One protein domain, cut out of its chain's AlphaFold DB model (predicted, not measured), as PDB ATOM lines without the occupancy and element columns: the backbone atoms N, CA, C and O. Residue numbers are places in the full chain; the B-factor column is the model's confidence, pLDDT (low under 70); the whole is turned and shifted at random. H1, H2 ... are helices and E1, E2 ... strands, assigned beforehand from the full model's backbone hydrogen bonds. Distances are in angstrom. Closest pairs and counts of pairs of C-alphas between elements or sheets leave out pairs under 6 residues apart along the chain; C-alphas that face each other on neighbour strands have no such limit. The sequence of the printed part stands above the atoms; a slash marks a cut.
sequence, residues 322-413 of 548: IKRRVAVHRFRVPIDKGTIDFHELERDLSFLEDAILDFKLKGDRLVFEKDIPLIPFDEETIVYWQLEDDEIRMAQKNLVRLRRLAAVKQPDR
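AT A GLANCE: This is residues 322 to 413 of the 548 residues of an uncharacterized protein of Polyangiaceae bacterium (UniProt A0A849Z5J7). A small twisted sheet, E3 E4 E5, makes one side of the domain and the long strand E1 runs along the other, with the short helix H1 between them. Toward one end lies the short strand pair E2 and E6, with the helices H2 and H3 next to E6. The printed part has 92 residues, in the order E1 E2 H1 E3 E4 E5 H2 E6 H3; both sheets are antiparallel and the class is mixed, helices and strands. It is compact, with a radius of gyration of the C-alphas of 13.9 A and spans of 42 by 30 by 20 A.

IN THESE COORDINATES: Find C-alpha 325 at (-39.882, 60.410, -30.795); from there E1, residues 325 to 335, runs 30.5 A. Next come E2, residues 339 to 341, and H1, residues 342 to 347. E3, residues 357 to 362, is 14.8 A long, E4, residues 365 to 370, 15.4 A, and E5, residues 381 to 386, 12.8 A. H2 is residues 389 to 395, E6 399 to 401, and H3 402 to 406, ending at C-alpha 406, (-26.306, 44.016, -47.317).

HOW THE PARTS SIT: Look first at E3 E4 E5, a meander, each strand the antiparallel neighbour of the one before: N 360 and O 367 are 2.9 A apart, N 368 and O 383 2.8 A, within hydrogen-bond range. H1 only grazes this sheet; its closest C-alpha pair with E3 is Glu 346 and Asp 358, 6.5 A, and with E1 Phe 331 and Leu 345, 6.2 A. E1 and E3 are apart. In E2 and E6, N 340 and O 400 are 3.0 A apart. The closest C-alphas of H2 and E6 are those of Met 394 and Val 400, 6.3 A. Every O i to N i+4 pair is within range in H1 and H3, and 2 of 3 in H2.

THE WHOLE: The C-alphas of Lys 323 and Asp 390 are the two farthest apart, 44.3 A. The printed part has no cut, and no link is long. Look for pLDDT under 70 at residues 322, 347 to 357, 371 to 379 and 413.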
ATOM      1  N   ILE A 322     -45.530  66.034 -34.269       59.09
ATOM      2  CA  ILE A 322     -45.344  65.169 -33.073       59.09
ATOM      3  C   ILE A 322     -44.093  65.544 -32.233       59.09
ATOM      4  O   ILE A 322     -43.807  64.957 -31.193       59.09
ATOM      5  N   LYS A 323     -43.378  66.609 -32.620       72.44
ATOM      6  CA  LYS A 323     -42.239  67.256 -31.930       72.44
ATOM      7  C   LYS A 323     -40.965  66.412 -31.744       72.44
ATOM      8  O   LYS A 323     -39.910  66.950 -32.064       72.44
ATOM      9  N   ARG A 324     -41.010  65.168 -31.245       84.25
ATOM     10  CA  ARG A 324     -39.846  64.262 -31.069       84.25
ATOM     11  C   ARG A 324     -40.300  62.852 -30.673       84.25
ATOM     12  O   ARG A 324     -41.203  62.721 -29.851       84.25
ATOM     13  N   ARG A 325     -39.659  61.807 -31.197       80.12
ATOM     14  CA  ARG A 325     -39.882  60.410 -30.795       80.12
ATOM     15  C   ARG A 325     -38.545  59.733 -30.523       80.12
ATOM     16  O   ARG A 325     -37.629  59.849 -31.328       80.12
ATOM     17  N   VAL A 326     -38.471  59.021 -29.401       84.00
ATOM     18  CA  VAL A 326     -37.306  58.232 -28.990       84.00
ATOM     19  C   VAL A 326     -37.751  56.783 -28.840       84.00
ATOM     20  O   VAL A 326     -38.742  56.528 -28.158       84.00
ATOM     21  N   ALA A 327     -37.030  55.860 -29.467       83.06
ATOM     22  CA  ALA A 327     -37.280  54.427 -29.398       83.06
ATOM     23  C   ALA A 327     -35.961  53.661 -29.226       83.06
ATOM     24  O   ALA A 327     -34.903  54.120 -29.664       83.06
ATOM     25  N   VAL A 328     -36.033  52.498 -28.580       85.81
ATOM     26  CA  VAL A 328     -34.918  51.554 -28.462       85.81
ATOM     27  C   VAL A 328     -35.386  50.220 -29.017       85.81
ATOM     28  O   VAL A 328     -36.297  49.615 -28.458       85.81
ATOM     29  N   HIS A 329     -34.770  49.777 -30.108       82.12
ATOM     30  CA  HIS A 329     -35.072  48.501 -30.749       82.12
ATOM     31  C   HIS A 329     -34.007  47.486 -30.373       82.12
ATOM     32  O   HIS A 329     -32.819  47.722 -30.587       82.12
ATOM     33  N   ARG A 330     -34.430  46.370 -29.788       88.38
ATOM     34  CA  ARG A 330     -33.523  45.320 -29.333       88.38
ATOM     35  C   ARG A 330     -33.460  44.248 -30.402       88.38
ATOM     36  O   ARG A 330     -34.352  43.434 -30.499       88.38
ATOM     37  N   PHE A 331     -32.406  44.224 -31.198       87.31
ATOM     38  CA  PHE A 331     -32.183  43.136 -32.142       87.31
ATOM     39  C   PHE A 331     -31.476  41.998 -31.415       87.31
ATOM     40  O   PHE A 331     -30.413  42.213 -30.826       87.31
ATOM     41  N   ARG A 332     -32.074  40.808 -31.405       90.81
ATOM     42  CA  ARG A 332     -31.516  39.582 -30.818       90.81
ATOM     43  C   ARG A 332     -31.545  38.497 -31.880       90.81
ATOM     44  O   ARG A 332     -32.491  37.731 -31.965       90.81
ATOM     45  N   VAL A 333     -30.526  38.499 -32.728       91.25
ATOM     46  CA  VAL A 333     -30.555  37.798 -34.012       91.25
ATOM     47  C   VAL A 333     -29.654  36.566 -33.945       91.25
ATOM     48  O   VAL A 333     -28.424  36.718 -33.973       91.25
ATOM     49  N   PRO A 334     -30.208  35.348 -33.832       94.94
ATOM     50  CA  PRO A 334     -29.448  34.135 -34.079       94.94
ATOM     51  C   PRO A 334     -29.097  34.049 -35.569       94.94
ATOM     52  O   PRO A 334     -29.889  34.414 -36.436       94.94
ATOM     53  N   ILE A 335     -27.893  33.570 -35.862       95.69
ATOM     54  CA  ILE A 335     -27.404  33.344 -37.219       95.69
ATOM     55  C   ILE A 335     -27.068  31.862 -37.339       95.69
ATOM     56  O   ILE A 335     -26.212  31.362 -36.606       95.69
ATOM     57  N   ASP A 336     -27.702  31.174 -38.282       95.31
ATOM     58  CA  ASP A 336     -27.366  29.793 -38.639       95.31
ATOM     59  C   ASP A 336     -26.926  29.754 -40.100       95.31
ATOM     60  O   ASP A 336     -27.733  30.021 -40.995       95.31
ATOM     61  N   LYS A 337     -25.639  29.476 -40.348       92.94
ATOM     62  CA  LYS A 337     -25.053  29.371 -41.700       92.94
ATOM     63  C   LYS A 337     -25.459  30.530 -42.614       92.94
ATOM     64  O   LYS A 337     -26.013  30.356 -43.699       92.94
ATOM     65  N   GLY A 338     -25.254  31.736 -42.099       93.31
ATOM     66  CA  GLY A 338     -25.501  33.000 -42.766       93.31
ATOM     67  C   GLY A 338     -26.964  33.322 -42.997       93.31
ATOM     68  O   GLY A 338     -27.265  34.214 -43.789       93.31
ATOM     69  N   THR A 339     -27.874  32.615 -42.334       94.81
ATOM     70  CA  THR A 339     -29.313  32.856 -42.409       94.81
ATOM     71  C   THR A 339     -29.834  33.381 -41.082       94.81
ATOM     72  O   THR A 339     -29.333  33.003 -40.021       94.81
ATOM     73  N   ILE A 340     -30.816  34.275 -41.154       93.81
ATOM     74  CA  ILE A 340     -31.533  34.801 -39.991       93.81
ATOM     75  C   ILE A 340     -33.034  34.685 -40.221       93.81
ATOM     76  O   ILE A 340     -33.484  34.730 -41.370       93.81
ATOM     77  N   ASP A 341     -33.793  34.579 -39.136       92.12
ATOM     78  CA  ASP A 341     -35.245  34.729 -39.166       92.12
ATOM     79  C   ASP A 341     -35.590  36.227 -39.146       92.12
ATOM     80  O   ASP A 341     -35.341  36.920 -38.156       92.12
ATOM     81  N   PHE A 342     -36.114  36.763 -40.252       86.94
ATOM     82  CA  PHE A 342     -36.475  38.183 -40.307       86.94
ATOM     83  C   PHE A 342     -37.744  38.498 -39.507       86.94
ATOM     84  O   PHE A 342     -37.923  39.645 -39.109       86.94
ATOM     85  N   HIS A 343     -38.569  37.501 -39.180       82.94
ATOM     86  CA  HIS A 343     -39.722  37.692 -38.303       82.94
ATOM     87  C   HIS A 343     -39.286  37.927 -36.845       82.94
ATOM     88  O   HIS A 343     -39.955  38.628 -36.085       82.94
ATOM     89  N   GLU A 344     -38.122  37.409 -36.433       79.56
ATOM     90  CA  GLU A 344     -37.540  37.762 -35.131       79.56
ATOM     91  C   GLU A 344     -37.087  39.228 -35.074       79.56
ATOM     92  O   GLU A 344     -37.136  39.831 -34.002       79.56
ATOM     93  N   LEU A 345     -36.734  39.841 -36.214       76.50
ATOM     94  CA  LEU A 345     -36.460  41.280 -36.275       76.50
ATOM     95  C   LEU A 345     -37.726  42.113 -36.045       76.50
ATOM     96  O   LEU A 345     -37.623  43.204 -35.495       76.50
ATOM     97  N   GLU A 346     -38.902  41.612 -36.433       70.69
ATOM     98  CA  GLU A 346     -40.196  42.290 -36.257       70.69
ATOM     99  C   GLU A 346     -40.688  42.256 -34.804       70.69
ATOM    100  O   GLU A 346     -41.233  43.245 -34.310       70.69
ATOM    101  N   ARG A 347     -40.478  41.139 -34.090       67.38
ATOM    102  CA  ARG A 347     -41.003  40.945 -32.721       67.38
ATOM    103  C   ARG A 347     -40.548  42.006 -31.723       67.38
ATOM    104  O   ARG A 347     -41.301  42.328 -30.814       67.38
ATOM    105  N   ASP A 348     -39.355  42.565 -31.891       60.50
ATOM    106  CA  ASP A 348     -38.831  43.622 -31.017       60.50
ATOM    107  C   ASP A 348     -39.078  45.045 -31.570       60.50
ATOM    108  O   ASP A 348     -38.806  46.043 -30.892       60.50
ATOM    109  N   LEU A 349     -39.653  45.169 -32.777       60.88
ATOM    110  CA  LEU A 349     -40.184  46.427 -33.324       60.88
ATOM    111  C   LEU A 349     -41.607  46.730 -32.812       60.88
ATOM    112  O   LEU A 349     -42.052  47.876 -32.888       60.88
ATOM    113  N   SER A 350     -42.292  45.744 -32.218       46.81
ATOM    114  CA  SER A 350     -43.704  45.807 -31.808       46.81
ATOM    115  C   SER A 350     -44.006  46.632 -30.546       46.81
ATOM    116  O   SER A 350     -45.164  46.741 -30.156       46.81
ATOM    117  N   PHE A 351     -42.998  47.188 -29.862       47.72
ATOM    118  CA  PHE A 351     -43.198  48.028 -28.663       47.72
ATOM    119  C   PHE A 351     -43.601  49.477 -28.975       47.72
ATOM    120  O   PHE A 351     -43.892  50.253 -28.063       47.72
ATOM    121  N   LEU A 352     -43.648  49.855 -30.252       49.78
ATOM    122  CA  LEU A 352     -44.517  50.942 -30.675       49.78
ATOM    123  C   LEU A 352     -45.951  50.409 -30.605       49.78
ATOM    124  O   LEU A 352     -46.280  49.484 -31.337       49.78
ATOM    125  N   GLU A 353     -46.824  51.019 -29.804       43.91
ATOM    126  CA  GLU A 353     -48.276  50.752 -29.840       43.91
ATOM    127  C   GLU A 353     -48.937  51.054 -31.216       43.91
ATOM    128  O   GLU A 353     -50.148  50.967 -31.334       43.91
ATOM    129  N   ASP A 354     -48.152  51.336 -32.267       47.47
ATOM    130  CA  ASP A 354     -48.525  51.454 -33.679       47.47
ATOM    131  C   ASP A 354     -47.328  50.979 -34.538       47.47
ATOM    132  O   ASP A 354     -46.330  51.694 -34.654       47.47
ATOM    133  N   ALA A 355     -47.368  49.771 -35.106       50.94
ATOM    134  CA  ALA A 355     -46.230  49.110 -35.765       50.94
ATOM    135  C   ALA A 355     -45.840  49.710 -37.134       50.94
ATOM    136  O   ALA A 355     -45.956  49.044 -38.144       50.94
ATOM    137  N   ILE A 356     -45.316  50.941 -37.170       58.56
ATOM    138  CA  ILE A 356     -44.996  51.701 -38.397       58.56
ATOM    139  C   ILE A 356     -44.042  50.980 -39.376       58.56
ATOM    140  O   ILE A 356     -43.926  51.468 -40.487       58.56
ATOM    141  N   LEU A 357     -43.339  49.891 -39.040       64.75
ATOM    142  CA  LEU A 357     -42.325  49.261 -39.906       64.75
ATOM    143  C   LEU A 357     -42.444  47.730 -39.906       64.75
ATOM    144  O   LEU A 357     -42.418  47.140 -38.828       64.75
ATOM    145  N   ASP A 358     -42.499  47.106 -41.086       73.81
ATOM    146  CA  ASP A 358     -42.667  45.652 -41.242       73.81
ATOM    147  C   ASP A 358     -41.794  45.062 -42.368       73.81
ATOM    148  O   ASP A 358     -41.488  45.747 -43.354       73.81
ATOM    149  N   PHE A 359     -41.393  43.790 -42.237       83.00
ATOM    150  CA  PHE A 359     -40.766  43.025 -43.315       83.00
ATOM    151  C   PHE A 359     -41.810  42.132 -43.996       83.00
ATOM    152  O   PHE A 359     -42.381  41.232 -43.399       83.00
ATOM    153  N   LYS A 360     -42.034  42.315 -45.302       87.75
ATOM    154  CA  LYS A 360     -42.956  41.454 -46.063       87.75
ATOM    155  C   LYS A 360     -42.308  40.868 -47.301       87.75
ATOM    156  O   LYS A 360     -41.541  41.519 -48.009       87.75
ATOM    157  N   LEU A 361     -42.669  39.630 -47.617       90.19
ATOM    158  CA  LEU A 361     -42.375  39.031 -48.913       90.19
ATOM    159  C   LEU A 361     -43.445  39.483 -49.922       90.19
ATOM    160  O   LEU A 361     -44.600  39.071 -49.834       90.19
ATOM    161  N   LYS A 362     -43.071  40.323 -50.895       91.12
ATOM    162  CA  LYS A 362     -43.964  40.804 -51.965       91.12
ATOM    163  C   LYS A 362     -43.485  40.290 -53.321       91.12
ATOM    164  O   LYS A 362     -42.707  40.958 -53.994       91.12
ATOM    165  N   GLY A 363     -43.981  39.126 -53.739       92.19
ATOM    166  CA  GLY A 363     -43.575  38.491 -54.995       92.19
ATOM    167  C   GLY A 363     -42.154  37.932 -54.904       92.19
ATOM    168  O   GLY A 363     -41.911  36.992 -54.157       92.19
ATOM    169  N   ASP A 364     -41.228  38.523 -55.654       93.50
ATOM    170  CA  ASP A 364     -39.817  38.135 -55.783       93.50
ATOM    171  C   ASP A 364     -38.862  39.010 -54.949       93.50
ATOM    172  O   ASP A 364     -37.646  38.994 -55.141       93.50
ATOM    173  N   ARG A 365     -39.397  39.802 -54.017       93.88
ATOM    174  CA  ARG A 365     -38.621  40.721 -53.178       93.88
ATOM    175  C   ARG A 365     -39.050  40.667 -51.721       93.88
ATOM    176  O   ARG A 365     -40.240  40.611 -51.411       93.88
ATOM    177  N   LEU A 366     -38.066  40.769 -50.836       91.44
ATOM    178  CA  LEU A 366     -38.281  41.133 -49.440       91.44
ATOM    179  C   LEU A 366     -38.370  42.658 -49.377       91.44
ATOM    180  O   LEU A 366     -37.487  43.344 -49.894       91.44
ATOM    181  N   VAL A 367     -39.425  43.203 -48.788       90.31
ATOM    182  CA  VAL A 367     -39.597  44.645 -48.601       90.31
ATOM    183  C   VAL A 367     -39.543  44.974 -47.119       90.31
ATOM    184  O   VAL A 367     -40.106  44.244 -46.313       90.31
ATOM    185  N   PHE A 368     -38.869  46.067 -46.777       84.50
ATOM    186  CA  PHE A 368     -39.042  46.745 -45.500       84.50
ATOM    187  C   PHE A 368     -39.927  47.953 -45.764       84.50
ATOM    188  O   PHE A 368     -39.534  48.873 -46.494       84.50
ATOM    189  N   GLU A 369     -41.144  47.916 -45.254       82.00
ATOM    190  CA  GLU A 369     -42.172  48.896 -45.566       82.00
ATOM    191  C   GLU A 369     -42.707  49.574 -44.324       82.00
ATOM    192  O   GLU A 369     -42.561  49.083 -43.207       82.00
ATOM    193  N   LYS A 370     -43.308  50.735 -44.550       70.12
ATOM    194  CA  LYS A 370     -44.046  51.436 -43.525       70.12
ATOM    195  C   LYS A 370     -45.448  50.821 -43.408       70.12
ATOM    196  O   LYS A 370     -46.128  50.726 -44.420       70.12
ATOM    197  N   ASP A 371     -45.886  50.418 -42.221       63.31
ATOM    198  CA  ASP A 371     -47.234  49.871 -41.995       63.31
ATOM    199  C   ASP A 371     -47.905  50.588 -40.810       63.31
ATOM    200  O   ASP A 371     -47.758  50.208 -39.659       63.31
ATOM    201  N   ILE A 372     -48.585  51.719 -41.039       58.78
ATOM    202  CA  ILE A 372     -49.276  52.424 -39.942       58.78
ATOM    203  C   ILE A 372     -50.668  51.804 -39.744       58.78
ATOM    204  O   ILE A 372     -51.516  51.954 -40.635       58.78
ATOM    205  N   PRO A 373     -50.981  51.222 -38.567       45.16
ATOM    206  CA  PRO A 373     -52.340  50.787 -38.272       45.16
ATOM    207  C   PRO A 373     -53.310  51.977 -38.397       45.16
ATOM    208  O   PRO A 373     -53.048  53.044 -37.850       45.16
ATOM    209  N   LEU A 374     -54.435  51.798 -39.107       48.38
ATOM    210  CA  LEU A 374     -55.521  52.782 -39.342       48.38
ATOM    211  C   LEU A 374     -55.342  53.794 -40.495       48.38
ATOM    212  O   LEU A 374     -56.280  54.554 -40.753       48.38
ATOM    213  N   ILE A 375     -54.233  53.788 -41.247       48.53
ATOM    214  CA  ILE A 375     -54.091  54.605 -42.472       48.53
ATOM    215  C   ILE A 375     -53.906  53.680 -43.691       48.53
ATOM    216  O   ILE A 375     -52.786  53.275 -43.982       48.53
ATOM    217  N   PRO A 376     -54.974  53.360 -44.451       42.00
ATOM    218  CA  PRO A 376     -54.965  52.320 -45.494       42.00
ATOM    219  C   PRO A 376     -54.153  52.646 -46.769       42.00
ATOM    220  O   PRO A 376     -54.320  51.974 -47.783       42.00
ATOM    221  N   PHE A 377     -53.301  53.675 -46.760       44.97
ATOM    222  CA  PHE A 377     -52.627  54.203 -47.957       44.97
ATOM    223  C   PHE A 377     -51.113  54.410 -47.817       44.97
ATOM    224  O   PHE A 377     -50.526  55.045 -48.689       44.97
ATOM    225  N   ASP A 378     -50.476  53.902 -46.761       55.00
ATOM    226  CA  ASP A 378     -49.070  54.225 -46.477       55.00
ATOM    227  C   ASP A 378     -48.146  52.993 -46.434       55.00
ATOM    228  O   ASP A 378     -47.150  53.044 -45.722       55.00
ATOM    229  N   GLU A 379     -48.441  51.930 -47.218       63.72
ATOM    230  CA  GLU A 379     -47.549  50.771 -47.506       63.72
ATOM    231  C   GLU A 379     -46.297  51.194 -48.311       63.72
ATOM    232  O   GLU A 379     -45.935  50.628 -49.351       63.72
ATOM    233  N   GLU A 380     -45.653  52.275 -47.886       74.56
ATOM    234  CA  GLU A 380     -44.501  52.832 -48.560       74.56
ATOM    235  C   GLU A 380     -43.301  51.918 -48.310       74.56
ATOM    236  O   GLU A 380     -42.783  51.817 -47.197       74.56
ATOM    237  N   THR A 381     -42.826  51.255 -49.365       80.12
ATOM    238  CA  THR A 381     -41.549  50.540 -49.322       80.12
ATOM    239  C   THR A 381     -40.432  51.535 -49.008       80.12
ATOM    240  O   THR A 381     -40.229  52.508 -49.734       80.12
ATOM    241  N   ILE A 382     -39.688  51.292 -47.934       79.62
ATOM    242  CA  ILE A 382     -38.541  52.115 -47.533       79.62
ATOM    243  C   ILE A 382     -37.300  51.601 -48.246       79.62
ATOM    244  O   ILE A 382     -36.580  52.357 -48.900       79.62
ATOM    245  N   VAL A 383     -37.083  50.292 -48.150       86.19
ATOM    246  CA  VAL A 383     -36.044  49.564 -48.871       86.19
ATOM    247  C   VAL A 383     -36.561  48.191 -49.273       86.19
ATOM    248  O   VAL A 383     -37.517  47.676 -48.698       86.19
ATOM    249  N   TYR A 384     -35.941  47.594 -50.282       91.31
ATOM    250  CA  TYR A 384     -36.246  46.236 -50.701       91.31
ATOM    251  C   TYR A 384     -34.983  45.480 -51.096       91.31
ATOM    252  O   TYR A 384     -33.960  46.067 -51.460       91.31
ATOM    253  N   TRP A 385     -35.085  44.159 -51.067       93.88
ATOM    254  CA  TRP A 385     -34.057  43.231 -51.503       93.88
ATOM    255  C   TRP A 385     -34.664  42.294 -52.535       93.88
ATOM    256  O   TRP A 385     -35.629  41.583 -52.258       93.88
ATOM    257  N   GLN A 386     -34.102  42.310 -53.741       93.62
ATOM    258  CA  GLN A 386     -34.471  41.366 -54.792       93.62
ATOM    259  C   GLN A 386     -34.019  39.967 -54.381       93.62
ATOM    260  O   GLN A 386     -32.835  39.814 -54.081       93.62
ATOM    261  N   LEU A 387     -34.911  38.982 -54.399       92.81
ATOM    262  CA  LEU A 387     -34.611  37.601 -54.031       92.81
ATOM    263  C   LEU A 387     -34.476  36.713 -55.273       92.81
ATOM    264  O   LEU A 387     -35.121  36.947 -56.295       92.81
ATOM    265  N   GLU A 388     -33.632  35.694 -55.167       93.19
ATOM    266  CA  GLU A 388     -33.527  34.590 -56.133       93.19
ATOM    267  C   GLU A 388     -34.497  33.441 -55.783       93.19
ATOM    268  O   GLU A 388     -35.025  33.379 -54.675       93.19
ATOM    269  N   ASP A 389     -34.747  32.503 -56.704       93.44
ATOM    270  CA  ASP A 389     -35.740  31.422 -56.529       93.44
ATOM    271  C   ASP A 389     -35.496  30.528 -55.295       93.44
ATOM    272  O   ASP A 389     -36.425  29.967 -54.700       93.44
ATOM    273  N   ASP A 390     -34.238  30.320 -54.911       92.62
ATOM    274  CA  ASP A 390     -33.875  29.617 -53.681       92.62
ATOM    275  C   ASP A 390     -34.129  30.477 -52.435       92.62
ATOM    276  O   ASP A 390     -34.667  29.974 -51.448       92.62
ATOM    277  N   GLU A 391     -33.832  31.773 -52.495       93.00
ATOM    278  CA  GLU A 391     -34.084  32.727 -51.415       93.00
ATOM    279  C   GLU A 391     -35.576  33.012 -51.209       93.00
ATOM    280  O   GLU A 391     -36.000  33.168 -50.070       93.00
ATOM    281  N   ILE A 392     -36.401  33.010 -52.261       93.94
ATOM    282  CA  ILE A 392     -37.865  33.128 -52.142       93.94
ATOM    283  C   ILE A 392     -38.410  31.959 -51.314       93.94
ATOM    284  O   ILE A 392     -39.217  32.154 -50.404       93.94
ATOM    285  N   ARG A 393     -37.929  30.735 -51.573       94.00
ATOM    286  CA  ARG A 393     -38.304  29.540 -50.796       94.00
ATOM    287  C   ARG A 393     -37.839  29.616 -49.341       94.00
ATOM    288  O   ARG A 393     -38.501  29.054 -48.469       94.00
ATOM    289  N   MET A 394     -36.715  30.282 -49.069       93.38
ATOM    290  CA  MET A 394     -36.264  30.567 -47.702       93.38
ATOM    291  C   MET A 394     -37.148  31.620 -47.033       93.38
ATOM    292  O   MET A 394     -37.592  31.408 -45.906       93.38
ATOM    293  N   ALA A 395     -37.476  32.697 -47.745       92.88
ATOM    294  CA  ALA A 395     -38.271  33.798 -47.222       92.88
ATOM    295  C   ALA A 395     -39.711  33.383 -46.897       92.88
ATOM    296  O   ALA A 395     -40.286  33.871 -45.933       92.88
ATOM    297  N   GLN A 396     -40.269  32.407 -47.622       93.25
ATOM    298  CA  GLN A 396     -41.544  31.756 -47.274       93.25
ATOM    299  C   GLN A 396     -41.519  31.036 -45.914       93.25
ATOM    300  O   GLN A 396     -42.571  30.745 -45.353       93.25
ATOM    301  N   LYS A 397     -40.327  30.719 -45.398       93.88
ATOM    302  CA  LYS A 397     -40.095  30.161 -44.060       93.88
ATOM    303  C   LYS A 397     -39.555  31.213 -43.086       93.88
ATOM    304  O   LYS A 397     -38.960  30.842 -42.083       93.88
ATOM    305  N   ASN A 398     -39.719  32.494 -43.411       93.25
ATOM    306  CA  ASN A 398     -39.206  33.652 -42.679       93.25
ATOM    307  C   ASN A 398     -37.673  33.766 -42.624       93.25
ATOM    308  O   ASN A 398     -37.137  34.549 -41.849       93.25
ATOM    309  N   LEU A 399     -36.941  33.028 -43.464       94.44
ATOM    310  CA  LEU A 399     -35.478  33.041 -43.465       94.44
ATOM    311  C   LEU A 399     -34.917  33.920 -44.583       94.44
ATOM    312  O   LEU A 399     -35.363  33.852 -45.728       94.44
ATOM    313  N   VAL A 400     -33.866  34.679 -44.281       94.00
ATOM    314  CA  VAL A 400     -33.127  35.478 -45.270       94.00
ATOM    315  C   VAL A 400     -31.618  35.345 -45.071       94.00
ATOM    316  O   VAL A 400     -31.134  35.211 -43.949       94.00
ATOM    317  N   ARG A 401     -30.854  35.377 -46.170       93.56
ATOM    318  CA  ARG A 401     -29.384  35.376 -46.126       93.56
ATOM    319  C   ARG A 401     -28.852  36.735 -45.668       93.56
ATOM    320  O   ARG A 401     -29.249  37.768 -46.204       93.56
ATOM    321  N   LEU A 402     -27.865  36.744 -44.775       91.62
ATOM    322  CA  LEU A 402     -27.170  37.955 -44.327       91.62
ATOM    323  C   LEU A 402     -26.567  38.741 -45.494       91.62
ATOM    324  O   LEU A 402     -26.699  39.963 -45.549       91.62
ATOM    325  N   ARG A 403     -25.967  38.042 -46.470       90.56
ATOM    326  CA  ARG A 403     -25.424  38.691 -47.673       90.56
ATOM    327  C   ARG A 403     -26.493  39.483 -48.423       90.56
ATOM    328  O   ARG A 403     -26.199  40.537 -48.980       90.56
ATOM    329  N   ARG A 404     -27.732  38.975 -48.444       90.69
ATOM    330  CA  ARG A 404     -28.842  39.608 -49.151       90.69
ATOM    331  C   ARG A 404     -29.208  40.922 -48.478       90.69
ATOM    332  O   ARG A 404     -29.369  41.907 -49.183       90.69
ATOM    333  N   LEU A 405     -29.227  40.966 -47.145       87.88
ATOM    334  CA  LEU A 405     -29.544  42.176 -46.374       87.88
ATOM    335  C   LEU A 405     -28.553  43.324 -46.606       87.88
ATOM    336  O   LEU A 405     -28.941  44.492 -46.557       87.88
ATOM    337  N   ALA A 406     -27.302  43.014 -46.945       85.12
ATOM    338  CA  ALA A 406     -26.306  44.016 -47.317       85.12
ATOM    339  C   ALA A 406     -26.523  44.616 -48.724       85.12
ATOM    340  O   ALA A 406     -26.064  45.724 -48.998       85.12
ATOM    341  N   ALA A 407     -27.256  43.933 -49.612       85.06
ATOM    342  CA  ALA A 407     -27.558  44.378 -50.977       85.06
ATOM    343  C   ALA A 407     -28.859  45.202 -51.047       85.06
ATOM    344  O   ALA A 407     -29.756  44.924 -51.848       85.06
ATOM    345  N   VAL A 408     -28.979  46.197 -50.167       86.69
ATOM    346  CA  VAL A 408     -30.186  47.017 -50.020       86.69
ATOM    347  C   VAL A 408     -30.457  47.874 -51.261       86.69
ATOM    348  O   VAL A 408     -29.559  48.532 -51.789       86.69
ATOM    349  N   LYS A 409     -31.710  47.897 -51.726       87.00
ATOM    350  CA  LYS A 409     -32.175  48.798 -52.789       87.00
ATOM    351  C   LYS A 409     -33.202  49.773 -52.237       87.00
ATOM    352  O   LYS A 409     -34.051  49.408 -51.429       87.00
ATOM    353  N   GLN A 410     -33.144  51.015 -52.701       85.69
ATOM    354  CA  GLN A 410     -34.191  52.001 -52.450       85.69
ATOM    355  C   GLN A 410     -35.157  52.019 -53.641       85.69
ATOM    356  O   GLN A 410     -34.708  51.886 -54.782       85.69
ATOM    357  N   PRO A 411     -36.472  52.136 -53.412       82.31
ATOM    358  CA  PRO A 411     -37.424  52.306 -54.500       82.31
ATOM    359  C   PRO A 411     -37.214  53.652 -55.202       82.31
ATOM    360  O   PRO A 411     -36.877  54.652 -54.564       82.31
ATOM    361  N   ASP A 412     -37.446  53.682 -56.515       76.31
ATOM    362  CA  ASP A 412     -37.406  54.909 -57.310       76.31
ATOM    363  C   ASP A 412     -38.545  55.836 -56.873       76.31
ATOM    364  O   ASP A 412     -39.685  55.735 -57.331       76.31
ATOM    365  N   ARG A 413     -38.250  56.754 -55.950       68.31
ATOM    366  CA  ARG A 413     -39.205  57.792 -55.568       68.31
ATOM    367  C   ARG A 413     -39.275  58.825 -56.699       68.31
ATOM    368  O   ARG A 413     -38.234  59.376 -57.073       68.31
TER     369      ARG A 413